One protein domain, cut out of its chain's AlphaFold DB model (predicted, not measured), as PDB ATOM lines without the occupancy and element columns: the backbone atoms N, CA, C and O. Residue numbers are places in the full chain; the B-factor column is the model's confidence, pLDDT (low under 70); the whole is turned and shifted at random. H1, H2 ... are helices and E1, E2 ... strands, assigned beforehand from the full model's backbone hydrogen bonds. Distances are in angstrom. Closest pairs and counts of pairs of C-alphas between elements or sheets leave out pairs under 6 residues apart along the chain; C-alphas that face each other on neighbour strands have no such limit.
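Overview. This is residues 147 to 184 and 223 to 393 of the 420 residues of the protein "Lipase_3 domain-containing protein" of Sparganum proliferum (UniProt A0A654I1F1). A twisted sheet of five strands forms the core, with H1 packed on one face, H9 and H10 on the other, and H8 crossing H10. H2, H3 and H4 cluster at one end of the longest axis, while H6, H7 and the small antiparallel sheet E4 E5 lie toward the other. The printed part has 209 residues with ten named helices and seven strands, in the order H1 H2 H3 H4 E1 E2 E3 H5 E4 H6 H7 E5 H8 H9 E6 H10 E7. The large sheet runs E1 E2 E3 E6 E7 and is mixed, and the class is mixed, helices and strands. The whole is compact, with a radius of gyration of the C-alphas of 17.3 A and spans of 55 by 40 by 28 A.

Arrangement. E1, residues 249 to 253, E2, 263 to 268, and E3, 273 to 278, make a meander, each strand the antiparallel neighbour of the one before, and two hairpins; N 265 and O 251 are 2.8 A apart, N 266 and O 275 2.9 A. E6, residues 352 to 357, is parallel to E3, with N 276 and O 353 at 2.8 A, and to E7, residues 379 to 383, with N 381 and O 354 at 2.8 A. H10, residues 359 to 371, joins E6 to E7 in a strand-helix-strand unit, two parallel neighbours with a helix between, with a right-handed crossover; its height over the sheet is 7.1 A. Helices on both faces make three layers: H1, residues 147 to 157, and H4, 232 to 242, on one face, H9, 339 to 344, and H10 on the other. H4, the hub, touches H1 at C-alphas 238 and 157, 5.0 A, H2, residues 160 to 167, at 234 and 160, 4.7 A, and H3, residues 172 to 181, at 236 and 181, 5.1 A. H8, residues 321 to 336, touches H10 at a steep tilt of 53 degrees, closest at C-alphas 327 and 367, 4.9 A. H6, residues 300 to 303, only just touches H10, with 3 pairs of C-alphas within 8 A, the closest 303 and 370 at 5.6 A, and is close but not clearly touching H7, residues 306 to 309, closest at C-alphas 300 and 307, 6.7 A. E4, residues 295 to 297, and E5, 317 to 320, are antiparallel, with N 296 and O 319 at 2.8 A. H5, residues 284 to 291, is close but not clearly touching H8, closest at C-alphas 289 and 322, 5.5 A. Every O i to N i+4 pair is within hydrogen-bond range in H2, H4, H8, H9 and H10, against 5 of 7 in H1, 3 of 6 in H3 and 3 of 4 in H5; H6 and H7 are too short for one.

Along the chain. H1 begins at C-alpha 147, (33.739, -22.004, 4.624), and E7 ends at C-alpha 383, (23.691, -24.554, 11.904). From first to last C-alpha H8 measures 22.5 A, H10 18.1 A and E6 17.6 A.

Size, cuts and confidence. The C-alphas farthest apart, of Ile 172 and Glu 313, are 56.8 A apart. Residues 185 to 222 are not printed, with 8.3 A between C-alphas 184 and 223 across the cut; of the links that are printed whole, none is long. Mean pLDDT of the printed part is 80.0, and 54 residues are under 70, among them 281 to 294 and 305 to 316.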
ATOM      1  N   ARG A 147      33.586 -20.934   3.631       86.62
ATOM      2  CA  ARG A 147      33.739 -22.004   4.624       86.62
ATOM      3  C   ARG A 147      32.428 -22.385   5.275       86.62
ATOM      4  O   ARG A 147      32.137 -23.570   5.384       86.62
ATOM      5  N   ILE A 148      31.613 -21.399   5.643       85.25
ATOM      6  CA  ILE A 148      30.275 -21.649   6.185       85.25
ATOM      7  C   ILE A 148      29.457 -22.487   5.192       85.25
ATOM      8  O   ILE A 148      28.787 -23.432   5.600       85.25
ATOM      9  N   TYR A 149      29.543 -22.192   3.894       84.69
ATOM     10  CA  TYR A 149      28.897 -22.987   2.852       84.69
ATOM     11  C   TYR A 149      29.552 -24.362   2.649       84.69
ATOM     12  O   TYR A 149      28.854 -25.351   2.448       84.69
ATOM     13  N   ALA A 150      30.881 -24.466   2.716       88.94
ATOM     14  CA  ALA A 150      31.567 -25.751   2.599       88.94
ATOM     15  C   ALA A 150      31.159 -26.710   3.729       88.94
ATOM     16  O   ALA A 150      30.727 -27.826   3.455       88.94
ATOM     17  N   TYR A 151      31.203 -26.259   4.986       93.06
ATOM     18  CA  TYR A 151      30.859 -27.088   6.144       93.06
ATOM     19  C   TYR A 151      29.356 -27.376   6.264       93.06
ATOM     20  O   TYR A 151      28.982 -28.414   6.814       93.06
ATOM     21  N   SER A 152      28.479 -26.552   5.674       90.19
ATOM     22  CA  SER A 152      27.043 -26.859   5.650       90.19
ATOM     23  C   SER A 152      26.745 -28.099   4.806       90.19
ATOM     24  O   SER A 152      25.850 -28.869   5.147       90.19
ATOM     25  N   LYS A 153      27.542 -28.367   3.760       93.56
ATOM     26  CA  LYS A 153      27.435 -29.603   2.972       93.56
ATOM     27  C   LYS A 153      27.693 -30.837   3.828       93.56
ATOM     28  O   LYS A 153      26.967 -31.813   3.688       93.56
ATOM     29  N   PHE A 154      28.671 -30.790   4.734       95.81
ATOM     30  CA  PHE A 154      28.946 -31.888   5.668       95.81
ATOM     31  C   PHE A 154      27.822 -32.049   6.696       95.81
ATOM     32  O   PHE A 154      27.358 -33.166   6.928       95.81
ATOM     33  N   ALA A 155      27.329 -30.933   7.248       91.06
ATOM     34  CA  ALA A 155      26.190 -30.931   8.163       91.06
ATOM     35  C   ALA A 155      24.906 -31.493   7.521       91.06
ATOM     36  O   ALA A 155      24.099 -32.088   8.224       91.06
ATOM     37  N   CYS A 156      24.728 -31.359   6.202       89.19
ATOM     38  CA  CYS A 156      23.646 -32.008   5.455       89.19
ATOM     39  C   CYS A 156      23.964 -33.470   5.104       89.19
ATOM     40  O   CYS A 156      23.106 -34.338   5.241       89.19
ATOM     41  N   ALA A 157      25.188 -33.759   4.659       90.69
ATOM     42  CA  ALA A 157      25.594 -35.078   4.173       90.69
ATOM     43  C   ALA A 157      25.486 -36.176   5.237       90.69
ATOM     44  O   ALA A 157      25.140 -37.305   4.902       90.69
ATOM     45  N   VAL A 158      25.727 -35.848   6.511       89.88
ATOM     46  CA  VAL A 158      25.648 -36.806   7.629       89.88
ATOM     47  C   VAL A 158      24.243 -37.399   7.827       89.88
ATOM     48  O   VAL A 158      24.097 -38.482   8.393       89.88
ATOM     49  N   TYR A 159      23.201 -36.743   7.307       84.25
ATOM     50  CA  TYR A 159      21.833 -37.267   7.292       84.25
ATOM     51  C   TYR A 159      21.622 -38.393   6.262       84.25
ATOM     52  O   TYR A 159      20.583 -39.059   6.276       84.25
ATOM     53  N   GLY A 160      22.595 -38.615   5.375       85.81
ATOM     54  CA  GLY A 160      22.615 -39.720   4.427       85.81
ATOM     55  C   GLY A 160      21.459 -39.701   3.426       85.81
ATOM     56  O   GLY A 160      20.904 -38.657   3.065       85.81
ATOM     57  N   ARG A 161      21.097 -40.898   2.958       79.31
ATOM     58  CA  ARG A 161      20.105 -41.118   1.896       79.31
ATOM     59  C   ARG A 161      18.728 -40.541   2.201       79.31
ATOM     60  O   ARG A 161      18.057 -40.099   1.275       79.31
ATOM     61  N   LEU A 162      18.314 -40.518   3.469       75.44
ATOM     62  CA  LEU A 162      16.965 -40.099   3.851       75.44
ATOM     63  C   LEU A 162      16.731 -38.623   3.514       75.44
ATOM     64  O   LEU A 162      15.819 -38.296   2.753       75.44
ATOM     65  N   LEU A 163      17.595 -37.736   4.019       78.25
ATOM     66  CA  LEU A 163      17.476 -36.305   3.743       78.25
ATOM     67  C   LEU A 163      17.770 -35.993   2.274       78.25
ATOM     68  O   LEU A 163      17.074 -35.174   1.680       78.25
ATOM     69  N   TYR A 164      18.753 -36.667   1.671       76.12
ATOM     70  CA  TYR A 164      19.079 -36.466   0.261       76.12
ATOM     71  C   TYR A 164      17.881 -36.766  -0.650       76.12
ATOM     72  O   TYR A 164      17.544 -35.952  -1.509       76.12
ATOM     73  N   MET A 165      17.203 -37.899  -0.446       72.44
ATOM     74  CA  MET A 165      16.034 -38.266  -1.246       72.44
ATOM     75  C   MET A 165      14.853 -37.328  -0.989       72.44
ATOM     76  O   MET A 165      14.190 -36.924  -1.943       72.44
ATOM     77  N   PHE A 166      14.637 -36.909   0.261       69.25
ATOM     78  CA  PHE A 166      13.608 -35.923   0.597       69.25
ATOM     79  C   PHE A 166      13.843 -34.579  -0.111       69.25
ATOM     80  O   PHE A 166      12.940 -34.051  -0.760       69.25
ATOM     81  N   GLN A 167      15.075 -34.060  -0.077       71.44
ATOM     82  CA  GLN A 167      15.458 -32.816  -0.762       71.44
ATOM     83  C   GLN A 167      15.279 -32.896  -2.282       71.44
ATOM     84  O   GLN A 167      14.963 -31.896  -2.922       71.44
ATOM     85  N   HIS A 168      15.431 -34.089  -2.857       70.06
ATOM     86  CA  HIS A 168      15.234 -34.338  -4.282       70.06
ATOM     87  C   HIS A 168      13.836 -34.885  -4.611       70.06
ATOM     88  O   HIS A 168      13.655 -35.490  -5.666       70.06
ATOM     89  N   ARG A 169      12.842 -34.680  -3.734       70.50
ATOM     90  CA  ARG A 169      11.431 -35.059  -3.951       70.50
ATOM     91  C   ARG A 169      11.245 -36.529  -4.341       70.50
ATOM     92  O   ARG A 169      10.397 -36.856  -5.165       70.50
ATOM     93  N   MET A 170      12.070 -37.414  -3.784       66.25
ATOM     94  CA  MET A 170      12.086 -38.847  -4.094       66.25
ATOM     95  C   MET A 170      12.292 -39.159  -5.591       66.25
ATOM     96  O   MET A 170      11.915 -40.229  -6.068       66.25
ATOM     97  N   ALA A 171      12.890 -38.234  -6.350       62.88
ATOM     98  CA  ALA A 171      13.031 -38.361  -7.792       62.88
ATOM     99  C   ALA A 171      14.058 -39.443  -8.169       62.88
ATOM    100  O   ALA A 171      15.208 -39.424  -7.725       62.88
ATOM    101  N   ILE A 172      13.667 -40.345  -9.075       68.50
ATOM    102  CA  ILE A 172      14.525 -41.424  -9.598       68.50
ATOM    103  C   ILE A 172      15.859 -40.898 -10.173       68.50
ATOM    104  O   ILE A 172      16.897 -41.485  -9.863       68.50
ATOM    105  N   PRO A 173      15.912 -39.770 -10.921       72.19
ATOM    106  CA  PRO A 173      17.179 -39.228 -11.417       72.19
ATOM    107  C   PRO A 173      18.196 -38.890 -10.319       72.19
ATOM    108  O   PRO A 173      19.401 -39.001 -10.551       72.19
ATOM    109  N   ALA A 174      17.743 -38.503  -9.121       69.38
ATOM    110  CA  ALA A 174      18.632 -38.204  -8.003       69.38
ATOM    111  C   ALA A 174      19.299 -39.470  -7.454       69.38
ATOM    112  O   ALA A 174      20.478 -39.421  -7.100       69.38
ATOM    113  N   LEU A 175      18.581 -40.598  -7.456       69.00
ATOM    114  CA  LEU A 175      19.127 -41.917  -7.136       69.00
ATOM    115  C   LEU A 175      20.125 -42.369  -8.211       69.00
ATOM    116  O   LEU A 175      21.234 -42.783  -7.888       69.00
ATOM    117  N   CYS A 176      19.790 -42.197  -9.495       72.06
ATOM    118  CA  CYS A 176      20.703 -42.502 -10.603       72.06
ATOM    119  C   CYS A 176      21.986 -41.654 -10.562       72.06
ATOM    120  O   CYS A 176      23.054 -42.122 -10.952       72.06
ATOM    121  N   ALA A 177      21.909 -40.409 -10.081       78.38
ATOM    122  CA  ALA A 177      23.079 -39.552  -9.920       78.38
ATOM    123  C   ALA A 177      24.062 -40.089  -8.866       78.38
ATOM    124  O   ALA A 177      25.269 -39.902  -9.026       78.38
ATOM    125  N   LEU A 178      23.573 -40.782  -7.830       77.44
ATOM    126  CA  LEU A 178      24.420 -41.399  -6.805       77.44
ATOM    127  C   LEU A 178      25.237 -42.568  -7.359       77.44
ATOM    128  O   LEU A 178      26.372 -42.762  -6.930       77.44
ATOM    129  N   CYS A 179      24.735 -43.277  -8.375       73.44
ATOM    130  CA  CYS A 179      25.473 -44.364  -9.024       73.44
ATOM    131  C   CYS A 179      26.819 -43.907  -9.612       73.44
ATOM    132  O   CYS A 179      27.734 -44.713  -9.714       73.44
ATOM    133  N   LYS A 180      26.980 -42.618  -9.952       77.06
ATOM    134  CA  LYS A 180      28.252 -42.062 -10.455       77.06
ATOM    135  C   LYS A 180      29.355 -41.998  -9.395       77.06
ATOM    136  O   LYS A 180      30.524 -41.904  -9.749       77.06
ATOM    137  N   HIS A 181      28.981 -42.009  -8.118       75.12
ATOM    138  CA  HIS A 181      29.911 -41.974  -6.987       75.12
ATOM    139  C   HIS A 181      30.252 -43.379  -6.473       75.12
ATOM    140  O   HIS A 181      31.051 -43.515  -5.550       75.12
ATOM    141  N   ILE A 182      29.667 -44.418  -7.074       71.44
ATOM    142  CA  ILE A 182      29.944 -45.818  -6.767       71.44
ATOM    143  C   ILE A 182      30.873 -46.334  -7.866       71.44
ATOM    144  O   ILE A 182      30.534 -46.296  -9.047       71.44
ATOM    145  N   SER A 183      32.059 -46.801  -7.488       59.09
ATOM    146  CA  SER A 183      33.013 -47.399  -8.425       59.09
ATOM    147  C   SER A 183      33.281 -48.842  -8.012       59.09
ATOM    148  O   SER A 183      33.835 -49.084  -6.946       59.09
ATOM    149  N   CYS A 184      32.865 -49.799  -8.842       55.28
ATOM    150  CA  CYS A 184      33.263 -51.197  -8.705       55.28
ATOM    151  C   CYS A 184      34.426 -51.452  -9.671       55.28
ATOM    152  O   CYS A 184      34.216 -51.557 -10.878       55.28
ATOM    153  N   PRO A 223      32.776 -49.491   0.012       62.84
ATOM    154  CA  PRO A 223      31.582 -49.276  -0.781       62.84
ATOM    155  C   PRO A 223      31.274 -50.571  -1.538       62.84
ATOM    156  O   PRO A 223      32.125 -51.113  -2.243       62.84
ATOM    157  N   GLY A 224      30.052 -51.060  -1.372       62.38
ATOM    158  CA  GLY A 224      29.512 -52.176  -2.129       62.38
ATOM    159  C   GLY A 224      29.388 -51.857  -3.619       62.38
ATOM    160  O   GLY A 224      29.562 -50.722  -4.078       62.38
ATOM    161  N   CYS A 225      29.064 -52.880  -4.400       65.62
ATOM    162  CA  CYS A 225      28.936 -52.786  -5.853       65.62
ATOM    163  C   CYS A 225      27.634 -52.106  -6.313       65.62
ATOM    164  O   CYS A 225      27.541 -51.678  -7.466       65.62
ATOM    165  N   CYS A 226      26.642 -51.976  -5.422       63.53
ATOM    166  CA  CYS A 226      25.375 -51.299  -5.686       63.53
ATOM    167  C   CYS A 226      24.961 -50.363  -4.547       63.53
ATOM    168  O   CYS A 226      25.338 -50.525  -3.391       63.53
ATOM    169  N   ILE A 227      24.072 -49.419  -4.867       66.69
ATOM    170  CA  ILE A 227      23.434 -48.532  -3.880       66.69
ATOM    171  C   ILE A 227      22.569 -49.290  -2.856       66.69
ATOM    172  O   ILE A 227      22.224 -48.750  -1.808       66.69
ATOM    173  N   CYS A 228      22.198 -50.526  -3.191       63.09
ATOM    174  CA  CYS A 228      21.411 -51.437  -2.376       63.09
ATOM    175  C   CYS A 228      22.221 -52.210  -1.326       63.09
ATOM    176  O   CYS A 228      21.626 -52.853  -0.466       63.09
ATOM    177  N   GLU A 229      23.548 -52.171  -1.401       59.38
ATOM    178  CA  GLU A 229      24.437 -52.959  -0.553       59.38
ATOM    179  C   GLU A 229      25.003 -52.092   0.574       59.38
ATOM    180  O   GLU A 229      25.584 -51.037   0.307       59.38
ATOM    181  N   HIS A 230      24.873 -52.549   1.825       66.19
ATOM    182  CA  HIS A 230      25.428 -51.872   3.004       66.19
ATOM    183  C   HIS A 230      25.071 -50.362   3.054       66.19
ATOM    184  O   HIS A 230      23.992 -49.935   2.636       66.19
ATOM    185  N   ASP A 231      25.997 -49.545   3.552       74.00
ATOM    186  CA  ASP A 231      25.921 -48.088   3.641       74.00
ATOM    187  C   ASP A 231      26.415 -47.367   2.377       74.00
ATOM    188  O   ASP A 231      26.603 -46.148   2.372       74.00
ATOM    189  N   THR A 232      26.583 -48.090   1.265       76.56
ATOM    190  CA  THR A 232      27.112 -47.556  -0.005       76.56
ATOM    191  C   THR A 232      26.321 -46.353  -0.503       76.56
ATOM    192  O   THR A 232      26.893 -45.386  -1.008       76.56
ATOM    193  N   CYS A 233      24.999 -46.365  -0.309       78.81
ATOM    194  CA  CYS A 233      24.144 -45.225  -0.623       78.81
ATOM    195  C   CYS A 233      24.522 -43.977   0.179       78.81
ATOM    196  O   CYS A 233      24.622 -42.887  -0.380       78.81
ATOM    197  N   ASN A 234      24.794 -44.129   1.473       84.31
ATOM    198  CA  ASN A 234      25.184 -43.019   2.331       84.31
ATOM    199  C   ASN A 234      26.591 -42.501   1.986       84.31
ATOM    200  O   ASN A 234      26.806 -41.292   1.998       84.31
ATOM    201  N   TYR A 235      27.522 -43.375   1.588       86.75
ATOM    202  CA  TYR A 235      28.846 -42.964   1.091       86.75
ATOM    203  C   TYR A 235      28.755 -42.198  -0.233       86.75
ATOM    204  O   TYR A 235      29.399 -41.160  -0.406       86.75
ATOM    205  N   ALA A 236      27.907 -42.663  -1.153       84.50
ATOM    206  CA  ALA A 236      27.639 -41.972  -2.407       84.50
ATOM    207  C   ALA A 236      26.995 -40.600  -2.162       84.50
ATOM    208  O   ALA A 236      27.394 -39.618  -2.787       84.50
ATOM    209  N   VAL A 237      26.044 -40.505  -1.222       87.88
ATOM    210  CA  VAL A 237      25.437 -39.231  -0.805       87.88
ATOM    211  C   VAL A 237      26.485 -38.300  -0.213       87.88
ATOM    212  O   VAL A 237      26.556 -37.144  -0.626       87.88
ATOM    213  N   PHE A 238      27.327 -38.799   0.696       92.25
ATOM    214  CA  PHE A 238      28.430 -38.027   1.260       92.25
ATOM    215  C   PHE A 238      29.289 -37.421   0.151       92.25
ATOM    216  O   PHE A 238      29.460 -36.200   0.108       92.25
ATOM    217  N   SER A 239      29.747 -38.245  -0.793       91.88
ATOM    218  CA  SER A 239      30.602 -37.777  -1.880       91.88
ATOM    219  C   SER A 239      29.883 -36.804  -2.816       91.88
ATOM    220  O   SER A 239      30.440 -35.779  -3.203       91.88
ATOM    221  N   ARG A 240      28.612 -37.066  -3.131       90.81
ATOM    222  CA  ARG A 240      27.793 -36.223  -4.007       90.81
ATOM    223  C   ARG A 240      27.529 -34.837  -3.423       90.81
ATOM    224  O   ARG A 240      27.572 -33.856  -4.165       90.81
ATOM    225  N   VAL A 241      27.199 -34.773  -2.133       90.38
ATOM    226  CA  VAL A 241      26.799 -33.539  -1.440       90.38
ATOM    227  C   VAL A 241      28.019 -32.699  -1.079       90.38
ATOM    228  O   VAL A 241      28.012 -31.489  -1.298       90.38
ATOM    229  N   THR A 242      29.073 -33.324  -0.547       93.38
ATOM    230  CA  THR A 242      30.286 -32.610  -0.115       93.38
ATOM    231  C   THR A 242      31.238 -32.317  -1.272       93.38
ATOM    232  O   THR A 242      31.902 -31.284  -1.265       93.38
ATOM    233  N   GLY A 243      31.271 -33.184  -2.288       92.56
ATOM    234  CA  GLY A 243      32.298 -33.186  -3.331       92.56
ATOM    235  C   GLY A 243      33.593 -33.894  -2.916       92.56
ATOM    236  O   GLY A 243      34.516 -33.966  -3.723       92.56
ATOM    237  N   VAL A 244      33.671 -34.421  -1.690       92.88
ATOM    238  CA  VAL A 244      34.836 -35.156  -1.181       92.88
ATOM    239  C   VAL A 244      34.797 -36.599  -1.698       92.88
ATOM    240  O   VAL A 244      33.731 -37.225  -1.706       92.88
ATOM    241  N   PRO A 245      35.917 -37.170  -2.171       90.31
ATOM    242  CA  PRO A 245      35.939 -38.566  -2.591       90.31
ATOM    243  C   PRO A 245      35.733 -39.500  -1.389       90.31
ATOM    244  O   PRO A 245      36.160 -39.209  -0.276       90.31
ATOM    245  N   ILE A 246      35.117 -40.666  -1.613       87.44
ATOM    246  CA  ILE A 246      34.882 -41.665  -0.548       87.44
ATOM    247  C   ILE A 246      36.205 -42.101   0.102       87.44
ATOM    248  O   ILE A 246      36.244 -42.369   1.294       87.44
ATOM    249  N   SER A 247      37.311 -42.092  -0.648       86.88
ATOM    250  CA  SER A 247      38.642 -42.393  -0.118       86.88
ATOM    251  C   SER A 247      39.128 -41.404   0.944       86.88
ATOM    252  O   SER A 247      40.064 -41.740   1.660       86.88
ATOM    253  N   ASP A 248      38.560 -40.201   1.052       91.81
ATOM    254  CA  ASP A 248      38.863 -39.203   2.090       91.81
ATOM    255  C   ASP A 248      37.859 -39.233   3.258       91.81
ATOM    256  O   ASP A 248      38.043 -38.528   4.253       91.81
ATOM    257  N   LEU A 249      36.831 -40.086   3.193       92.25
ATOM    258  CA  LEU A 249      35.999 -40.438   4.340       92.25
ATOM    259  C   LEU A 249      36.803 -41.391   5.236       92.25
ATOM    260  O   LEU A 249      37.288 -42.422   4.786       92.25
ATOM    261  N   ILE A 250      36.993 -41.024   6.499       92.06
ATOM    262  CA  ILE A 250      37.792 -41.787   7.470       92.06
ATOM    263  C   ILE A 250      36.900 -42.689   8.313       92.06
ATOM    264  O   ILE A 250      37.297 -43.788   8.693       92.06
ATOM    265  N   TYR A 251      35.705 -42.202   8.637       91.06
ATOM    266  CA  TYR A 251      34.740 -42.918   9.451       91.06
ATOM    267  C   TYR A 251      33.329 -42.407   9.180       91.06
ATOM    268  O   TYR A 251      33.135 -41.210   8.961       91.06
ATOM    269  N   TYR A 252      32.349 -43.302   9.247       87.88
ATOM    270  CA  TYR A 252      30.935 -42.957   9.238       87.88
ATOM    271  C   TYR A 252      30.193 -43.951  10.138       87.88
ATOM    272  O   TYR A 252      30.197 -45.149   9.873       87.88
ATOM    273  N   SER A 253      29.581 -43.453  11.213       83.31
ATOM    274  CA  SER A 253      28.633 -44.205  12.032       83.31
ATOM    275  C   SER A 253      27.198 -43.837  11.677       83.31
ATOM    276  O   SER A 253      26.855 -42.656  11.595       83.31
ATOM    277  N   PHE A 254      26.363 -44.866  11.543       73.12
ATOM    278  CA  PHE A 254      24.906 -44.769  11.422       73.12
ATOM    279  C   PHE A 254      24.180 -45.133  12.715       73.12
ATOM    280  O   PHE A 254      22.956 -45.043  12.770       73.12
ATOM    281  N   THR A 255      24.929 -45.528  13.749       67.62
ATOM    282  CA  THR A 255      24.385 -45.924  15.043       67.62
ATOM    283  C   THR A 255      23.554 -44.779  15.596       67.62
ATOM    284  O   THR A 255      24.064 -43.683  15.827       67.62
ATOM    285  N   ASN A 256      22.268 -45.041  15.781       66.50
ATOM    286  CA  ASN A 256      21.319 -44.070  16.287       66.50
ATOM    287  C   ASN A 256      20.644 -44.651  17.524       66.50
ATOM    288  O   ASN A 256      19.668 -45.389  17.423       66.50
ATOM    289  N   LEU A 257      21.221 -44.364  18.686       65.62
ATOM    290  CA  LEU A 257      20.730 -44.825  19.982       65.62
ATOM    291  C   LEU A 257      20.471 -43.615  20.874       65.62
ATOM    292  O   LEU A 257      20.961 -42.514  20.621       65.62
ATOM    293  N   VAL A 258      19.734 -43.814  21.966       64.12
ATOM    294  CA  VAL A 258      19.531 -42.756  22.962       64.12
ATOM    295  C   VAL A 258      20.901 -42.272  23.464       64.12
ATOM    296  O   VAL A 258      21.685 -43.052  23.999       64.12
ATOM    297  N   TYR A 259      21.183 -40.977  23.278       67.88
ATOM    298  CA  TYR A 259      22.476 -40.325  23.551       67.88
ATOM    299  C   TYR A 259      23.652 -40.721  22.639       67.88
ATOM    300  O   TYR A 259      24.807 -40.477  22.991       67.88
ATOM    301  N   PHE A 260      23.389 -41.295  21.466       76.69
ATOM    302  CA  PHE A 260      24.405 -41.544  20.449       76.69
ATOM    303  C   PHE A 260      23.900 -41.086  19.081       76.69
ATOM    304  O   PHE A 260      23.022 -41.712  18.490       76.69
ATOM    305  N   SER A 261      24.461 -39.982  18.583       83.38
ATOM    306  CA  SER A 261      24.104 -39.433  17.275       83.38
ATOM    307  C   SER A 261      25.042 -39.963  16.189       83.38
ATOM    308  O   SER A 261      26.261 -39.937  16.386       83.38
ATOM    309  N   PRO A 262      24.510 -40.346  15.016       87.19
ATOM    310  CA  PRO A 262      25.322 -40.643  13.845       87.19
ATOM    311  C   PRO A 262      26.280 -39.499  13.523       87.19
ATOM    312  O   PRO A 262      25.931 -38.318  13.630       87.19
ATOM    313  N   PHE A 263      27.492 -39.841  13.108       93.25
ATOM    314  CA  PHE A 263      28.513 -38.857  12.773       93.25
ATOM    315  C   PHE A 263      29.484 -39.406  11.735       93.25
ATOM    316  O   PHE A 263      29.627 -40.618  11.566       93.25
ATOM    317  N   LEU A 264      30.172 -38.500  11.051       94.31
ATOM    318  CA  LEU A 264      31.231 -38.835  10.106       94.31
ATOM    319  C   LEU A 264      32.504 -38.053  10.405       94.31
ATOM    320  O   LEU A 264      32.457 -36.982  11.010       94.31
ATOM    321  N   VAL A 265      33.631 -38.595   9.953       96.50
ATOM    322  CA  VAL A 265      34.948 -37.957   9.979       96.50
ATOM    323  C   VAL A 265      35.532 -38.027   8.576       96.50
ATOM    324  O   VAL A 265      35.640 -39.117   8.016       96.50
ATOM    325  N   ALA A 266      35.918 -36.889   8.010       96.88
ATOM    326  CA  ALA A 266      36.460 -36.810   6.657       96.88
ATOM    327  C   ALA A 266      37.607 -35.802   6.548       96.88
ATOM    328  O   ALA A 266      37.703 -34.856   7.330       96.88
ATOM    329  N   ILE A 267      38.466 -35.998   5.552       97.50
ATOM    330  CA  ILE A 267      39.469 -35.022   5.126       97.50
ATOM    331  C   ILE A 267      38.838 -34.159   4.034       97.50
ATOM    332  O   ILE A 267      38.398 -34.676   3.013       97.50
ATOM    333  N   ASP A 268      38.801 -32.843   4.231       96.94
ATOM    334  CA  ASP A 268      38.383 -31.904   3.194       96.94
ATOM    335  C   ASP A 268      39.588 -31.145   2.644       96.94
ATOM    336  O   ASP A 268      40.144 -30.255   3.295       96.94
ATOM    337  N   GLU A 269      39.970 -31.476   1.415       95.00
ATOM    338  CA  GLU A 269      41.037 -30.784   0.694       95.00
ATOM    339  C   GLU A 269      40.665 -29.345   0.327       95.00
ATOM    340  O   GLU A 269      41.543 -28.490   0.227       95.00
ATOM    341  N   THR A 270      39.370 -29.051   0.174       92.00
ATOM    342  CA  THR A 270      38.894 -27.725  -0.245       92.00
ATOM    343  C   THR A 270      39.153 -26.693   0.843       92.00
ATOM    344  O   THR A 270      39.718 -25.631   0.590       92.00
ATOM    345  N   THR A 271      38.753 -27.006   2.077       92.81
ATOM    346  CA  THR A 271      38.976 -26.133   3.239       92.81
ATOM    347  C   THR A 271      40.279 -26.424   3.980       92.81
ATOM    348  O   THR A 271      40.599 -25.710   4.941       92.81
ATOM    349  N   ARG A 272      41.016 -27.452   3.531       96.06
ATOM    350  CA  ARG A 272      42.247 -27.990   4.121       96.06
ATOM    351  C   ARG A 272      42.068 -28.300   5.602       96.06
ATOM    352  O   ARG A 272      42.824 -27.803   6.430       96.06
ATOM    353  N   SER A 273      41.022 -29.053   5.940       96.88
ATOM    354  CA  SER A 273      40.661 -29.371   7.328       96.88
ATOM    355  C   SER A 273      40.208 -30.820   7.498       96.88
ATOM    356  O   SER A 273      39.828 -31.486   6.537       96.88
ATOM    357  N   ILE A 274      40.273 -31.321   8.731       98.44
ATOM    358  CA  ILE A 274      39.642 -32.582   9.129       98.44
ATOM    359  C   ILE A 274      38.280 -32.221   9.713       98.44
ATOM    360  O   ILE A 274      38.210 -31.455  10.670       98.44
ATOM    361  N   VAL A 275      37.206 -32.752   9.137       98.38
ATOM    362  CA  VAL A 275      35.830 -32.380   9.475       98.38
ATOM    363  C   VAL A 275      35.137 -33.529  10.190       98.38
ATOM    364  O   VAL A 275      35.073 -34.640   9.668       98.38
ATOM    365  N   ILE A 276      34.580 -33.242  11.363       98.31
ATOM    366  CA  ILE A 276      33.656 -34.112  12.088       98.31
ATOM    367  C   ILE A 276      32.256 -33.531  11.934       98.31
ATOM    368  O   ILE A 276      31.990 -32.439  12.434       98.31
ATOM    369  N   ALA A 277      31.353 -34.243  11.264       97.00
ATOM    370  CA  ALA A 277      29.964 -33.808  11.136       97.00
ATOM    371  C   ALA A 277      29.041 -34.687  11.973       97.00
ATOM    372  O   ALA A 277      29.097 -35.908  11.862       97.00
ATOM    373  N   VAL A 278      28.195 -34.060  12.789       94.75
ATOM    374  CA  VAL A 278      27.261 -34.730  13.700       94.75
ATOM    375  C   VAL A 278      25.832 -34.548  13.196       94.75
ATOM    376  O   VAL A 278      25.394 -33.422  12.932       94.75
ATOM    377  N   ARG A 279      25.099 -35.656  13.059       89.44
ATOM    378  CA  ARG A 279      23.694 -35.657  12.643       89.44
ATOM    379  C   ARG A 279      22.810 -35.102  13.754       89.44
ATOM    380  O   ARG A 279      23.021 -35.397  14.926       89.44
ATOM    381  N   GLY A 280      21.803 -34.319  13.378       79.56
ATOM    382  CA  GLY A 280      20.692 -33.992  14.271       79.56
ATOM    383  C   GLY A 280      19.564 -35.026  14.226       79.56
ATOM    384  O   GLY A 280      19.698 -36.102  13.639       79.56
ATOM    385  N   THR A 281      18.434 -34.650  14.820       69.81
ATOM    386  CA  THR A 281      17.208 -35.445  14.967       69.81
ATOM    387  C   THR A 281      16.638 -35.885  13.612       69.81
ATOM    388  O   THR A 281      16.364 -35.046  12.751       69.81
ATOM    389  N   LEU A 282      16.452 -37.197  13.425       59.81
ATOM    390  CA  LEU A 282      15.730 -37.806  12.292       59.81
ATOM    391  C   LEU A 282      14.714 -38.878  12.724       59.81
ATOM    392  O   LEU A 282      14.014 -39.417  11.869       59.81
ATOM    393  N   SER A 283      14.645 -39.205  14.015       52.97
ATOM    394  CA  SER A 283      13.845 -40.312  14.553       52.97
ATOM    395  C   SER A 283      13.047 -39.914  15.809       52.97
ATOM    396  O   SER A 283      13.403 -38.934  16.470       52.97
ATOM    397  N   PRO A 284      11.977 -40.649  16.172       40.91
ATOM    398  CA  PRO A 284      11.259 -40.461  17.438       40.91
ATOM    399  C   PRO A 284      12.157 -40.609  18.678       40.91
ATOM    400  O   PRO A 284      11.948 -39.924  19.676       40.91
ATOM    401  N   GLU A 285      13.181 -41.460  18.617       47.62
ATOM    402  CA  GLU A 285      14.169 -41.658  19.681       47.62
ATOM    403  C   GLU A 285      15.008 -40.392  19.908       47.62
ATOM    404  O   GLU A 285      15.277 -40.020  21.053       47.62
ATOM    405  N   ASP A 286      15.344 -39.679  18.826       52.53
ATOM    406  CA  ASP A 286      15.986 -38.364  18.896       52.53
ATOM    407  C   ASP A 286      15.039 -37.320  19.532       52.53
ATOM    408  O   ASP A 286      15.474 -36.489  20.328       52.53
ATOM    409  N   MET A 287      13.725 -37.408  19.266       50.31
ATOM    410  CA  MET A 287      12.726 -36.510  19.872       50.31
ATOM    411  C   MET A 287      12.596 -36.693  21.391       50.31
ATOM    412  O   MET A 287      12.324 -35.723  22.097       50.31
ATOM    413  N   ILE A 288      12.785 -37.907  21.923       51.81
ATOM    414  CA  ILE A 288      12.719 -38.169  23.375       51.81
ATOM    415  C   ILE A 288      13.876 -37.472  24.100       51.81
ATOM    416  O   ILE A 288      13.676 -36.888  25.168       51.81
ATOM    417  N   VAL A 289      15.073 -37.493  23.504       51.59
ATOM    418  CA  VAL A 289      16.232 -36.761  24.024       51.59
ATOM    419  C   VAL A 289      15.976 -35.253  23.962       51.59
ATOM    420  O   VAL A 289      16.296 -34.571  24.929       51.59
ATOM    421  N   ASP A 290      15.339 -34.752  22.899       55.91
ATOM    422  CA  ASP A 290      14.992 -33.330  22.719       55.91
ATOM    423  C   ASP A 290      13.890 -32.824  23.677       55.91
ATOM    424  O   ASP A 290      13.826 -31.632  23.984       55.91
ATOM    425  N   MET A 291      13.006 -33.709  24.151       51.03
ATOM    426  CA  MET A 291      11.870 -33.352  25.012       51.03
ATOM    427  C   MET A 291      12.212 -33.286  26.507       51.03
ATOM    428  O   MET A 291      11.506 -32.620  27.271       51.03
ATOM    429  N   LEU A 292      13.286 -33.947  26.949       56.16
ATOM    430  CA  LEU A 292      13.719 -33.930  28.346       56.16
ATOM    431  C   LEU A 292      14.674 -32.757  28.590       56.16
ATOM    432  O   LEU A 292      15.891 -32.917  28.586       56.16
ATOM    433  N   ALA A 293      14.097 -31.580  28.853       61.12
ATOM    434  CA  ALA A 293      14.805 -30.332  29.156       61.12
ATOM    435  C   ALA A 293      15.479 -30.326  30.550       61.12
ATOM    436  O   ALA A 293      15.308 -29.397  31.343       61.12
ATOM    437  N   GLU A 294      16.239 -31.372  30.869       69.44
ATOM    438  CA  GLU A 294      17.077 -31.435  32.061       69.44
ATOM    439  C   GLU A 294      18.445 -30.810  31.760       69.44
ATOM    440  O   GLU A 294      19.072 -31.093  30.737       69.44
ATOM    441  N   GLY A 295      18.917 -29.927  32.639       72.50
ATOM    442  CA  GLY A 295      20.249 -29.339  32.541       72.50
ATOM    443  C   GLY A 295      21.279 -30.191  33.279       72.50
ATOM    444  O   GLY A 295      21.083 -30.510  34.447       72.50
ATOM    445  N   ALA A 296      22.397 -30.507  32.631       76.38
ATOM    446  CA  ALA A 296      23.544 -31.167  33.240       76.38
ATOM    447  C   ALA A 296      24.743 -30.213  33.312       76.38
ATOM    448  O   ALA A 296      24.962 -29.396  32.416       76.38
ATOM    449  N   ARG A 297      25.528 -30.322  34.387       81.44
ATOM    450  CA  ARG A 297      26.750 -29.530  34.563       81.44
ATOM    451  C   ARG A 297      27.907 -30.124  33.764       81.44
ATOM    452  O   ARG A 297      28.106 -31.342  33.762       81.44
ATOM    453  N   VAL A 298      28.664 -29.244  33.115       79.25
ATOM    454  CA  VAL A 298      29.988 -29.569  32.572       79.25
ATOM    455  C   VAL A 298      30.934 -29.740  33.754       79.25
ATOM    456  O   VAL A 298      30.972 -28.885  34.635       79.25
ATOM    457  N   GLN A 299      31.645 -30.861  33.813       80.19
ATOM    458  CA  GLN A 299      32.569 -31.144  34.911       80.19
ATOM    459  C   GLN A 299      33.981 -30.662  34.558       80.19
ATOM    460  O   GLN A 299      34.298 -30.442  33.393       80.19
ATOM    461  N   GLU A 300      34.859 -30.509  35.543       72.81
ATOM    462  CA  GLU A 300      36.256 -30.124  35.288       72.81
ATOM    463  C   GLU A 300      36.985 -31.163  34.413       72.81
ATOM    464  O   GLU A 300      37.659 -30.814  33.444       72.81
ATOM    465  N   GLU A 301      36.722 -32.451  34.657       76.19
ATOM    466  CA  GLU A 301      37.178 -33.583  33.832       76.19
ATOM    467  C   GLU A 301      36.764 -33.487  32.354       76.19
ATOM    468  O   GLU A 301      37.416 -34.065  31.485       76.19
ATOM    469  N   ASP A 302      35.692 -32.752  32.043       78.75
ATOM    470  CA  ASP A 302      35.237 -32.579  30.669       78.75
ATOM    471  C   ASP A 302      36.087 -31.589  29.881       78.75
ATOM    472  O   ASP A 302      36.222 -31.734  28.664       78.75
ATOM    473  N   LEU A 303      36.637 -30.590  30.572       73.75
ATOM    474  CA  LEU A 303      37.460 -29.537  29.990       73.75
ATOM    475  C   LEU A 303      38.949 -29.898  30.043       73.75
ATOM    476  O   LEU A 303      39.722 -29.450  29.194       73.75
ATOM    477  N   GLY A 304      39.355 -30.745  30.995       72.88
ATOM    478  CA  GLY A 304      40.754 -31.114  31.196       72.88
ATOM    479  C   GLY A 304      41.636 -29.867  31.384       72.88
ATOM    480  O   GLY A 304      41.167 -28.873  31.937       72.88
ATOM    481  N   PRO A 305      42.885 -29.850  30.881       64.00
ATOM    482  CA  PRO A 305      43.772 -28.689  31.024       64.00
ATOM    483  C   PRO A 305      43.258 -27.423  30.318       64.00
ATOM    484  O   PRO A 305      43.704 -26.326  30.634       64.00
ATOM    485  N   ALA A 306      42.283 -27.534  29.404       60.59
ATOM    486  CA  ALA A 306      41.666 -26.359  28.791       60.59
ATOM    487  C   ALA A 306      40.773 -25.574  29.772       60.59
ATOM    488  O   ALA A 306      40.393 -24.448  29.460       60.59
ATOM    489  N   ALA A 307      40.437 -26.126  30.949       60.84
ATOM    490  CA  ALA A 307      39.695 -25.408  31.990       60.84
ATOM    491  C   ALA A 307      40.400 -24.102  32.410       60.84
ATOM    492  O   ALA A 307      39.741 -23.075  32.585       60.84
ATOM    493  N   GLU A 308      41.736 -24.131  32.481       60.19
ATOM    494  CA  GLU A 308      42.572 -22.973  32.815       60.19
ATOM    495  C   GLU A 308      42.545 -21.910  31.703       60.19
ATOM    496  O   GLU A 308      42.396 -20.723  31.993       60.19
ATOM    497  N   ASP A 309      42.577 -22.327  30.430       58.12
ATOM    498  CA  ASP A 309      42.511 -21.434  29.258       58.12
ATOM    499  C   ASP A 309      41.176 -20.682  29.154       58.12
ATOM    500  O   ASP A 309      41.119 -19.561  28.643       58.12
ATOM    501  N   PHE A 310      40.081 -21.284  29.630       56.19
ATOM    502  CA  PHE A 310      38.790 -20.601  29.707       56.19
ATOM    503  C   PHE A 310      38.716 -19.609  30.881       56.19
ATOM    504  O   PHE A 310      37.744 -18.856  30.969       56.19
ATOM    505  N   GLY A 311      39.724 -19.572  31.763       52.44
ATOM    506  CA  GLY A 311      39.753 -18.711  32.945       52.44
ATOM    507  C   GLY A 311      38.650 -19.044  33.949       52.44
ATOM    508  O   GLY A 311      38.187 -18.157  34.668       52.44
ATOM    509  N   VAL A 312      38.175 -20.295  33.958       51.59
ATOM    510  CA  VAL A 312      37.030 -20.711  34.771       51.59
ATOM    511  C   VAL A 312      37.501 -21.619  35.902       51.59
ATOM    512  O   VAL A 312      37.523 -22.840  35.769       51.59
ATOM    513  N   GLU A 313      37.843 -21.018  37.043       44.53
ATOM    514  CA  GLU A 313      37.892 -21.736  38.320       44.53
ATOM    515  C   GLU A 313      36.467 -22.242  38.628       44.53
ATOM    516  O   GLU A 313      35.609 -21.461  39.036       44.53
ATOM    517  N   ASN A 314      36.212 -23.537  38.418       50.75
ATOM    518  CA  ASN A 314      34.902 -24.213  38.473       50.75
ATOM    519  C   ASN A 314      33.942 -23.873  37.315       50.75
ATOM    520  O   ASN A 314      33.206 -22.885  37.389       50.75
ATOM    521  N   PRO A 315      33.876 -24.699  36.250       54.19
ATOM    522  CA  PRO A 315      32.933 -24.504  35.151       54.19
ATOM    523  C   PRO A 315      31.473 -24.671  35.599       54.19
ATOM    524  O   PRO A 315      30.874 -25.732  35.472       54.19
ATOM    525  N   ASP A 316      30.850 -23.584  36.055       65.81
ATOM    526  CA  ASP A 316      29.417 -23.505  36.376       65.81
ATOM    527  C   ASP A 316      28.545 -23.369  35.114       65.81
ATOM    528  O   ASP A 316      27.628 -22.542  35.020       65.81
ATOM    529  N   PHE A 317      28.836 -24.193  34.106       73.06
ATOM    530  CA  PHE A 317      28.085 -24.246  32.864       73.06
ATOM    531  C   PHE A 317      27.060 -25.366  32.905       73.06
ATOM    532  O   PHE A 317      27.394 -26.541  33.065       73.06
ATOM    533  N   VAL A 318      25.797 -24.996  32.714       75.06
ATOM    534  CA  VAL A 318      24.707 -25.952  32.531       75.06
ATOM    535  C   VAL A 318      24.400 -26.056  31.046       75.06
ATOM    536  O   VAL A 318      24.099 -25.053  30.399       75.06
ATOM    537  N   VAL A 319      24.479 -27.277  30.529       79.31
ATOM    538  CA  VAL A 319      24.191 -27.657  29.145       79.31
ATOM    539  C   VAL A 319      23.003 -28.612  29.155       79.31
ATOM    540  O   VAL A 319      22.779 -29.323  30.133       79.31
ATOM    541  N   HIS A 320      22.230 -28.656  28.076       81.38
ATOM    542  CA  HIS A 320      21.181 -29.661  27.920       81.38
ATOM    543  C   HIS A 320      21.741 -31.083  28.118       81.38
ATOM    544  O   HIS A 320      22.701 -31.475  27.448       81.38
ATOM    545  N   MET A 321      21.148 -31.865  29.022       81.81
ATOM    546  CA  MET A 321      21.682 -33.155  29.464       81.81
ATOM    547  C   MET A 321      21.881 -34.126  28.300       81.81
ATOM    548  O   MET A 321      22.950 -34.729  28.185       81.81
ATOM    549  N   GLY A 322      20.908 -34.202  27.390       79.75
ATOM    550  CA  GLY A 322      21.016 -35.024  26.189       79.75
ATOM    551  C   GLY A 322      22.182 -34.617  25.287       79.75
ATOM    552  O   GLY A 322      22.939 -35.471  24.841       79.75
ATOM    553  N   ILE A 323      22.394 -33.310  25.103       84.75
ATOM    554  CA  ILE A 323      23.471 -32.786  24.252       84.75
ATOM    555  C   ILE A 323      24.828 -33.103  24.881       84.75
ATOM    556  O   ILE A 323      25.733 -33.573  24.192       84.75
ATOM    557  N   LEU A 324      24.966 -32.877  26.191       86.19
ATOM    558  CA  LEU A 324      26.209 -33.127  26.911       86.19
ATOM    559  C   LEU A 324      26.560 -34.619  26.940       86.19
ATOM    560  O   LEU A 324      27.713 -34.975  26.702       86.19
ATOM    561  N   ARG A 325      25.583 -35.501  27.193       87.25
ATOM    562  CA  ARG A 325      25.808 -36.956  27.169       87.25
ATOM    563  C   ARG A 325      26.246 -37.429  25.789       87.25
ATOM    564  O   ARG A 325      27.263 -38.114  25.703       87.25
ATOM    565  N   THR A 326      25.557 -37.007  24.728       87.88
ATOM    566  CA  THR A 326      25.952 -37.346  23.356       87.88
ATOM    567  C   THR A 326      27.349 -36.823  23.030       87.88
ATOM    568  O   THR A 326      28.174 -37.563  22.500       87.88
ATOM    569  N   ALA A 327      27.667 -35.579  23.397       91.19
ATOM    570  CA  ALA A 327      28.994 -35.012  23.166       91.19
ATOM    571  C   ALA A 327      30.104 -35.786  23.904       91.19
ATOM    572  O   ALA A 327      31.156 -36.039  23.318       91.19
ATOM    573  N   ARG A 328      29.875 -36.218  25.154       90.94
ATOM    574  CA  ARG A 328      30.828 -37.060  25.904       90.94
ATOM    575  C   ARG A 328      31.043 -38.416  25.231       90.94
ATOM    576  O   ARG A 328      32.188 -38.836  25.094       90.94
ATOM    577  N   GLN A 329      29.970 -39.068  24.783       89.38
ATOM    578  CA  GLN A 329      30.052 -40.352  24.079       89.38
ATOM    579  C   GLN A 329      30.829 -40.225  22.765       89.38
ATOM    580  O   GLN A 329      31.745 -41.004  22.509       89.38
ATOM    581  N   LEU A 330      30.534 -39.193  21.968       91.94
ATOM    582  CA  LEU A 330      31.270 -38.921  20.733       91.94
ATOM    583  C   LEU A 330      32.744 -38.607  20.998       91.94
ATOM    584  O   LEU A 330      33.600 -39.119  20.281       91.94
ATOM    585  N   ARG A 331      33.065 -37.825  22.041       93.56
ATOM    586  CA  ARG A 331      34.455 -37.587  22.462       93.56
ATOM    587  C   ARG A 331      35.172 -38.910  22.731       93.56
ATOM    588  O   ARG A 331      36.239 -39.124  22.161       93.56
ATOM    589  N   SER A 332      34.601 -39.782  23.567       91.44
ATOM    590  CA  SER A 332      35.203 -41.084  23.884       91.44
ATOM    591  C   SER A 332      35.419 -41.913  22.621       91.44
ATOM    592  O   SER A 332      36.539 -42.342  22.359       91.44
ATOM    593  N   ALA A 333      34.401 -42.018  21.764       89.69
ATOM    594  CA  ALA A 333      34.486 -42.745  20.501       89.69
ATOM    595  C   ALA A 333      35.596 -42.205  19.574       89.69
ATOM    596  O   ALA A 333      36.384 -42.979  19.028       89.69
ATOM    597  N   ILE A 334      35.694 -40.880  19.411       92.69
ATOM    598  CA  ILE A 334      36.706 -40.225  18.565       92.69
ATOM    599  C   ILE A 334      38.126 -40.507  19.073       92.69
ATOM    600  O   ILE A 334      39.006 -40.810  18.262       92.69
ATOM    601  N   LEU A 335      38.344 -40.407  20.389       92.69
ATOM    602  CA  LEU A 335      39.654 -40.590  21.020       92.69
ATOM    603  C   LEU A 335      40.077 -42.066  21.061       92.69
ATOM    604  O   LEU A 335      41.199 -42.391  20.677       92.69
ATOM    605  N   GLU A 336      39.181 -42.970  21.465       90.94
ATOM    606  CA  GLU A 336      39.457 -44.411  21.555       90.94
ATOM    607  C   GLU A 336      39.770 -45.011  20.180       90.94
ATOM    608  O   GLU A 336      40.749 -45.744  20.019       90.94
ATOM    609  N   MET A 337      39.002 -44.639  19.151       87.56
ATOM    610  CA  MET A 337      39.241 -45.096  17.777       87.56
ATOM    611  C   MET A 337      40.353 -44.329  17.052       87.56
ATOM    612  O   MET A 337      40.703 -44.699  15.920       87.56
ATOM    613  N   ARG A 338      40.898 -43.274  17.673       93.12
ATOM    614  CA  ARG A 338      41.942 -42.401  17.119       93.12
ATOM    615  C   ARG A 338      41.587 -41.859  15.732       93.12
ATOM    616  O   ARG A 338      42.376 -41.956  14.786       93.12
ATOM    617  N   LEU A 339      40.346 -41.390  15.564       93.31
ATOM    618  CA  LEU A 339      39.807 -41.031  14.243       93.31
ATOM    619  C   LEU A 339      40.522 -39.819  13.636       93.31
ATOM    620  O   LEU A 339      40.826 -39.815  12.443       93.31
ATOM    621  N   VAL A 340      40.834 -38.816  14.458       95.50
ATOM    622  CA  VAL A 340      41.556 -37.622  14.002       95.50
ATOM    623  C   VAL A 340      43.003 -37.976  13.675       95.50
ATOM    624  O   VAL A 340      43.522 -37.542  12.652       95.50
ATOM    625  N   GLU A 341      43.656 -38.828  14.468       94.88
ATOM    626  CA  GLU A 341      45.016 -39.295  14.191       94.88
ATOM    627  C   GLU A 341      45.080 -40.106  12.896       94.88
ATOM    628  O   GLU A 341      46.008 -39.924  12.110       94.88
ATOM    629  N   LYS A 342      44.093 -40.978  12.637       93.44
ATOM    630  CA  LYS A 342      43.975 -41.706  11.362       93.44
ATOM    631  C   LYS A 342      43.933 -40.738  10.176       93.44
ATOM    632  O   LYS A 342      44.657 -40.953   9.207       93.44
ATOM    633  N   ALA A 343      43.160 -39.656  10.277       94.00
ATOM    634  CA  ALA A 343      43.110 -38.607   9.260       94.00
ATOM    635  C   ALA A 343      44.451 -37.852   9.141       94.00
ATOM    636  O   ALA A 343      44.984 -37.667   8.041       94.00
ATOM    637  N   ARG A 344      45.063 -37.494  10.279       95.62
ATOM    638  CA  ARG A 344      46.343 -36.772  10.342       95.62
ATOM    639  C   ARG A 344      47.526 -37.558   9.785       95.62
ATOM    640  O   ARG A 344      48.472 -36.935   9.325       95.62
ATOM    641  N   ARG A 345      47.478 -38.895   9.715       94.44
ATOM    642  CA  ARG A 345      48.508 -39.676   8.990       94.44
ATOM    643  C   ARG A 345      48.627 -39.267   7.521       94.44
ATOM    644  O   ARG A 345      49.716 -39.329   6.963       94.44
ATOM    645  N   ARG A 346      47.517 -38.858   6.897       93.69
ATOM    646  CA  ARG A 346      47.479 -38.396   5.500       93.69
ATOM    647  C   ARG A 346      47.653 -36.890   5.386       93.69
ATOM    648  O   ARG A 346      48.245 -36.423   4.414       93.69
ATOM    649  N   ARG A 347      47.118 -36.138   6.352       96.06
ATOM    650  CA  ARG A 347      47.166 -34.669   6.398       96.06
ATOM    651  C   ARG A 347      47.542 -34.168   7.801       96.06
ATOM    652  O   ARG A 347      46.653 -33.779   8.558       96.06
ATOM    653  N   PRO A 348      48.840 -34.168   8.160       94.38
ATOM    654  CA  PRO A 348      49.287 -33.826   9.514       94.38
ATOM    655  C   PRO A 348      48.963 -32.388   9.933       94.38
ATOM    656  O   PRO A 348      48.656 -32.142  11.095       94.38
ATOM    657  N   ASP A 349      48.994 -31.454   8.979       93.31
ATOM    658  CA  ASP A 349      48.847 -30.014   9.233       93.31
ATOM    659  C   ASP A 349      47.393 -29.514   9.190       93.31
ATOM    660  O   ASP A 349      47.151 -28.307   9.304       93.31
ATOM    661  N   TYR A 350      46.417 -30.401   8.963       96.31
ATOM    662  CA  TYR A 350      45.021 -29.995   8.799       96.31
ATOM    663  C   TYR A 350      44.370 -29.774  10.171       96.31
ATOM    664  O   TYR A 350      44.378 -30.690  11.001       96.31
ATOM    665  N   PRO A 351      43.799 -28.582  10.433       96.12
ATOM    666  CA  PRO A 351      43.089 -28.309  11.671       96.12
ATOM    667  C   PRO A 351      41.797 -29.119  11.770       96.12
ATOM    668  O   PRO A 351      41.181 -29.463  10.756       96.12
ATOM    669  N   LEU A 352      41.367 -29.363  13.005       97.62
ATOM    670  CA  LEU A 352      40.096 -30.013  13.295       97.62
ATOM    671  C   LEU A 352      38.917 -29.029  13.246       97.62
ATOM    672  O   LEU A 352      38.933 -27.970  13.870       97.62
ATOM    673  N   VAL A 353      37.850 -29.418  12.554       97.94
ATOM    674  CA  VAL A 353      36.572 -28.706  12.506       97.94
ATOM    675  C   VAL A 353      35.451 -29.661  12.890       97.94
ATOM    676  O   VAL A 353      35.404 -30.793  12.423       97.94
ATOM    677  N   VAL A 354      34.524 -29.196  13.721       97.75
ATOM    678  CA  VAL A 354      33.302 -29.917  14.085       97.75
ATOM    679  C   VAL A 354      32.104 -29.143  13.541       97.75
ATOM    680  O   VAL A 354      32.054 -27.920  13.656       97.75
ATOM    681  N   CYS A 355      31.125 -29.812  12.945       96.75
ATOM    682  CA  CYS A 355      29.918 -29.158  12.456       96.75
ATOM    683  C   CYS A 355      28.663 -30.007  12.651       96.75
ATOM    684  O   CYS A 355      28.730 -31.227  12.772       96.75
ATOM    685  N   GLY A 356      27.498 -29.368  12.645       92.38
ATOM    686  CA  GLY A 356      26.222 -30.074  12.712       92.38
ATOM    687  C   GLY A 356      25.034 -29.139  12.533       92.38
ATOM    688  O   GLY A 356      25.179 -27.919  12.621       92.38
ATOM    689  N   HIS A 357      23.863 -29.720  12.279       86.00
ATOM    690  CA  HIS A 357      22.595 -29.007  12.113       86.00
ATOM    691  C   HIS A 357      21.590 -29.393  13.209       86.00
ATOM    692  O   HIS A 357      21.572 -30.544  13.651       86.00
ATOM    693  N   SER A 358      20.740 -28.450  13.638       84.56
ATOM    694  CA  SER A 358      19.705 -28.671  14.662       84.56
ATOM    695  C   SER A 358      20.308 -29.247  15.956       84.56
ATOM    696  O   SER A 358      21.299 -28.704  16.449       84.56
ATOM    697  N   LEU A 359      19.796 -30.356  16.502       84.19
ATOM    698  CA  LEU A 359      20.397 -31.055  17.649       84.19
ATOM    699  C   LEU A 359      21.902 -31.319  17.449       84.19
ATOM    700  O   LEU A 359      22.708 -31.050  18.341       84.19
ATOM    701  N   GLY A 360      22.298 -31.750  16.247       88.94
ATOM    702  CA  GLY A 360      23.694 -32.006  15.894       88.94
ATOM    703  C   GLY A 360      24.566 -30.751  15.971       88.94
ATOM    704  O   GLY A 360      25.747 -30.846  16.287       88.94
ATOM    705  N   ALA A 361      23.997 -29.558  15.764       88.56
ATOM    706  CA  ALA A 361      24.698 -28.286  15.948       88.56
ATOM    707  C   ALA A 361      24.984 -27.996  17.430       88.56
ATOM    708  O   ALA A 361      26.058 -27.497  17.780       88.56
ATOM    709  N   GLY A 362      24.037 -28.338  18.308       88.44
ATOM    710  CA  GLY A 362      24.227 -28.267  19.755       88.44
ATOM    711  C   GLY A 362      25.309 -29.232  20.229       88.44
ATOM    712  O   GLY A 362      26.233 -28.824  20.935       88.44
ATOM    713  N   VAL A 363      25.254 -30.484  19.762       92.19
ATOM    714  CA  VAL A 363      26.273 -31.501  20.062       92.19
ATOM    715  C   VAL A 363      27.639 -31.074  19.530       92.19
ATOM    716  O   VAL A 363      28.602 -31.115  20.284       92.19
ATOM    717  N   ALA A 364      27.733 -30.588  18.289       93.44
ATOM    718  CA  ALA A 364      28.979 -30.102  17.695       93.44
ATOM    719  C   ALA A 364      29.615 -28.956  18.498       93.44
ATOM    720  O   ALA A 364      30.834 -28.922  18.670       93.44
ATOM    721  N   SER A 365      28.792 -28.038  19.016       90.69
ATOM    722  CA  SER A 365      29.256 -26.907  19.828       90.69
ATOM    723  C   SER A 365      29.899 -27.382  21.130       90.69
ATOM    724  O   SER A 365      31.015 -26.981  21.454       90.69
ATOM    725  N   VAL A 366      29.218 -28.274  21.854       90.12
ATOM    726  CA  VAL A 366      29.722 -28.832  23.117       90.12
ATOM    727  C   VAL A 366      30.921 -29.738  22.858       90.12
ATOM    728  O   VAL A 366      31.943 -29.606  23.520       90.12
ATOM    729  N   LEU A 367      30.851 -30.599  21.843       93.31
ATOM    730  CA  LEU A 367      31.932 -31.503  21.461       93.31
ATOM    731  C   LEU A 367      33.228 -30.748  21.141       93.31
ATOM    732  O   LEU A 367      34.293 -31.181  21.563       93.31
ATOM    733  N   ALA A 368      33.162 -29.604  20.457       93.00
ATOM    734  CA  ALA A 368      34.351 -28.795  20.194       93.00
ATOM    735  C   ALA A 368      34.989 -28.233  21.474       93.00
ATOM    736  O   ALA A 368      36.213 -28.164  21.555       93.00
ATOM    737  N   VAL A 369      34.184 -27.872  22.481       89.12
ATOM    738  CA  VAL A 369      34.697 -27.481  23.804       89.12
ATOM    739  C   VAL A 369      35.395 -28.667  24.470       89.12
ATOM    740  O   VAL A 369      36.525 -28.530  24.926       89.12
ATOM    741  N   LEU A 370      34.770 -29.847  24.451       89.62
ATOM    742  CA  LEU A 370      35.325 -31.065  25.050       89.62
ATOM    743  C   LEU A 370      36.607 -31.565  24.359       89.62
ATOM    744  O   LEU A 370      37.457 -32.189  24.987       89.62
ATOM    745  N   LEU A 371      36.738 -31.327  23.054       92.19
ATOM    746  CA  LEU A 371      37.897 -31.726  22.255       92.19
ATOM    747  C   LEU A 371      39.043 -30.707  22.309       92.19
ATOM    748  O   LEU A 371      40.145 -31.024  21.870       92.19
ATOM    749  N   ARG A 372      38.809 -29.505  22.849       89.25
ATOM    750  CA  ARG A 372      39.769 -28.390  22.869       89.25
ATOM    751  C   ARG A 372      41.083 -28.743  23.565       89.25
ATOM    752  O   ARG A 372      42.136 -28.332  23.094       89.25
ATOM    753  N   SER A 373      41.027 -29.522  24.643       84.88
ATOM    754  CA  SER A 373      42.209 -29.971  25.391       84.88
ATOM    755  C   SER A 373      43.099 -30.941  24.607       84.88
ATOM    756  O   SER A 373      44.299 -31.003  24.854       84.88
ATOM    757  N   TYR A 374      42.535 -31.662  23.637       90.12
ATOM    758  CA  TYR A 374      43.256 -32.602  22.773       90.12
ATOM    759  C   TYR A 374      43.662 -31.961  21.439       90.12
ATOM    760  O   TYR A 374      44.713 -32.269  20.877       90.12
ATOM    761  N   TYR A 375      42.830 -31.047  20.938       92.06
ATOM    762  CA  TYR A 375      42.984 -30.361  19.659       92.06
ATOM    763  C   TYR A 375      42.758 -28.852  19.861       92.06
ATOM    764  O   TYR A 375      41.654 -28.355  19.625       92.06
ATOM    765  N   PRO A 376      43.771 -28.090  20.313       89.31
ATOM    766  CA  PRO A 376      43.610 -26.673  20.661       89.31
ATOM    767  C   PRO A 376      43.164 -25.788  19.492       89.31
ATOM    768  O   PRO A 376      42.570 -24.728  19.685       89.31
ATOM    769  N   GLU A 377      43.412 -26.210  18.254       91.06
ATOM    770  CA  GLU A 377      42.976 -25.502  17.056       91.06
ATOM    771  C   GLU A 377      41.518 -25.786  16.666       91.06
ATOM    772  O   GLU A 377      41.032 -25.179  15.712       91.06
ATOM    773  N   VAL A 378      40.813 -26.661  17.401       93.25
ATOM    774  CA  VAL A 378      39.441 -27.074  17.084       93.25
ATOM    775  C   VAL A 378      38.458 -25.913  17.091       93.25
ATOM    776  O   VAL A 378      38.593 -24.909  17.801       93.25
ATOM    777  N   LYS A 379      37.434 -26.086  16.269       92.94
ATOM    778  CA  LYS A 379      36.566 -25.034  15.792       92.94
ATOM    779  C   LYS A 379      35.190 -25.617  15.437       92.94
ATOM    780  O   LYS A 379      35.136 -26.663  14.797       92.94
ATOM    781  N   ALA A 380      34.094 -24.954  15.824       93.88
ATOM    782  CA  ALA A 380      32.725 -25.455  15.623       93.88
ATOM    783  C   ALA A 380      31.872 -24.608  14.658       93.88
ATOM    784  O   ALA A 380      31.778 -23.397  14.839       93.88
ATOM    785  N   TYR A 381      31.178 -25.243  13.706       92.94
ATOM    786  CA  TYR A 381      30.118 -24.626  12.895       92.94
ATOM    787  C   TYR A 381      28.754 -25.208  13.268       92.94
ATOM    788  O   TYR A 381      28.440 -26.359  12.961       92.94
ATOM    789  N   ALA A 382      27.938 -24.393  13.928       88.31
ATOM    790  CA  ALA A 382      26.613 -24.770  14.394       88.31
ATOM    791  C   ALA A 382      25.533 -24.154  13.494       88.31
ATOM    792  O   ALA A 382      25.362 -22.935  13.470       88.31
ATOM    793  N   TYR A 383      24.785 -24.991  12.771       81.81
ATOM    794  CA  TYR A 383      23.691 -24.554  11.904       81.81
ATOM    795  C   TYR A 383      22.348 -24.737  12.614       81.81
ATOM    796  O   TYR A 383      21.943 -25.862  12.899       81.81
ATOM    797  N   SER A 384      21.652 -23.633  12.888       83.94
ATOM    798  CA  SER A 384      20.340 -23.634  13.557       83.94
ATOM    799  C   SER A 384      20.297 -24.460  14.861       83.94
ATOM    800  O   SER A 384      19.440 -25.333  14.987       83.94
ATOM    801  N   PRO A 385      21.219 -24.248  15.824       78.69
ATOM    802  CA  PRO A 385      21.230 -25.017  17.069       78.69
ATOM    803  C   PRO A 385      19.980 -24.775  17.932       78.69
ATOM    804  O   PRO A 385      19.390 -23.692  17.856       78.69
ATOM    805  N   PRO A 386      19.602 -25.731  18.808       72.31
ATOM    806  CA  PRO A 386      18.542 -25.506  19.782       72.31
ATOM    807  C   PRO A 386      18.904 -24.347  20.727       72.31
ATOM    808  O   PRO A 386      20.073 -24.112  21.041       72.31
ATOM    809  N   LEU A 387      17.892 -23.599  21.175       60.25
ATOM    810  CA  LEU A 387      18.080 -22.460  22.078       60.25
ATOM    811  C   LEU A 387      18.594 -22.920  23.454       60.25
ATOM    812  O   LEU A 387      18.196 -23.967  23.953       60.25
ATOM    813  N   GLY A 388      19.434 -22.104  24.101       56.78
ATOM    814  CA  GLY A 388      19.847 -22.333  25.493       56.78
ATOM    815  C   GLY A 388      20.928 -23.402  25.695       56.78
ATOM    816  O   GLY A 388      20.929 -24.068  26.724       56.78
ATOM    817  N   LEU A 389      21.856 -23.555  24.741       57.53
ATOM    818  CA  LEU A 389      22.926 -24.564  24.796       57.53
ATOM    819  C   LEU A 389      23.796 -24.510  26.059       57.53
ATOM    820  O   LEU A 389      24.280 -25.550  26.494       57.53
ATOM    821  N   MET A 390      24.027 -23.320  26.616       54.00
ATOM    822  CA  MET A 390      24.922 -23.123  27.753       54.00
ATOM    823  C   MET A 390      24.433 -21.945  28.593       54.00
ATOM    824  O   MET A 390      24.179 -20.859  28.067       54.00
ATOM    825  N   LYS A 391      24.313 -22.151  29.903       48.38
ATOM    826  CA  LYS A 391      24.037 -21.091  30.875       48.38
ATOM    827  C   LYS A 391      25.168 -21.034  31.893       48.38
ATOM    828  O   LYS A 391      25.458 -22.053  32.513       48.38
ATOM    829  N   SER A 392      25.746 -19.852  32.096       50.62
ATOM    830  CA  SER A 392      26.578 -19.574  33.268       50.62
ATOM    831  C   SER A 392      25.682 -19.346  34.487       50.62
ATOM    832  O   SER A 392      24.689 -18.610  34.427       50.62
ATOM    833  N   VAL A 393      25.988 -20.009  35.599       47.69
ATOM    834  CA  VAL A 393      25.298 -19.775  36.872       47.69
ATOM    835  C   VAL A 393      26.143 -18.810  37.709       47.69
ATOM    836  O   VAL A 393      27.281 -19.137  38.023       47.69
TER     837      VAL A 393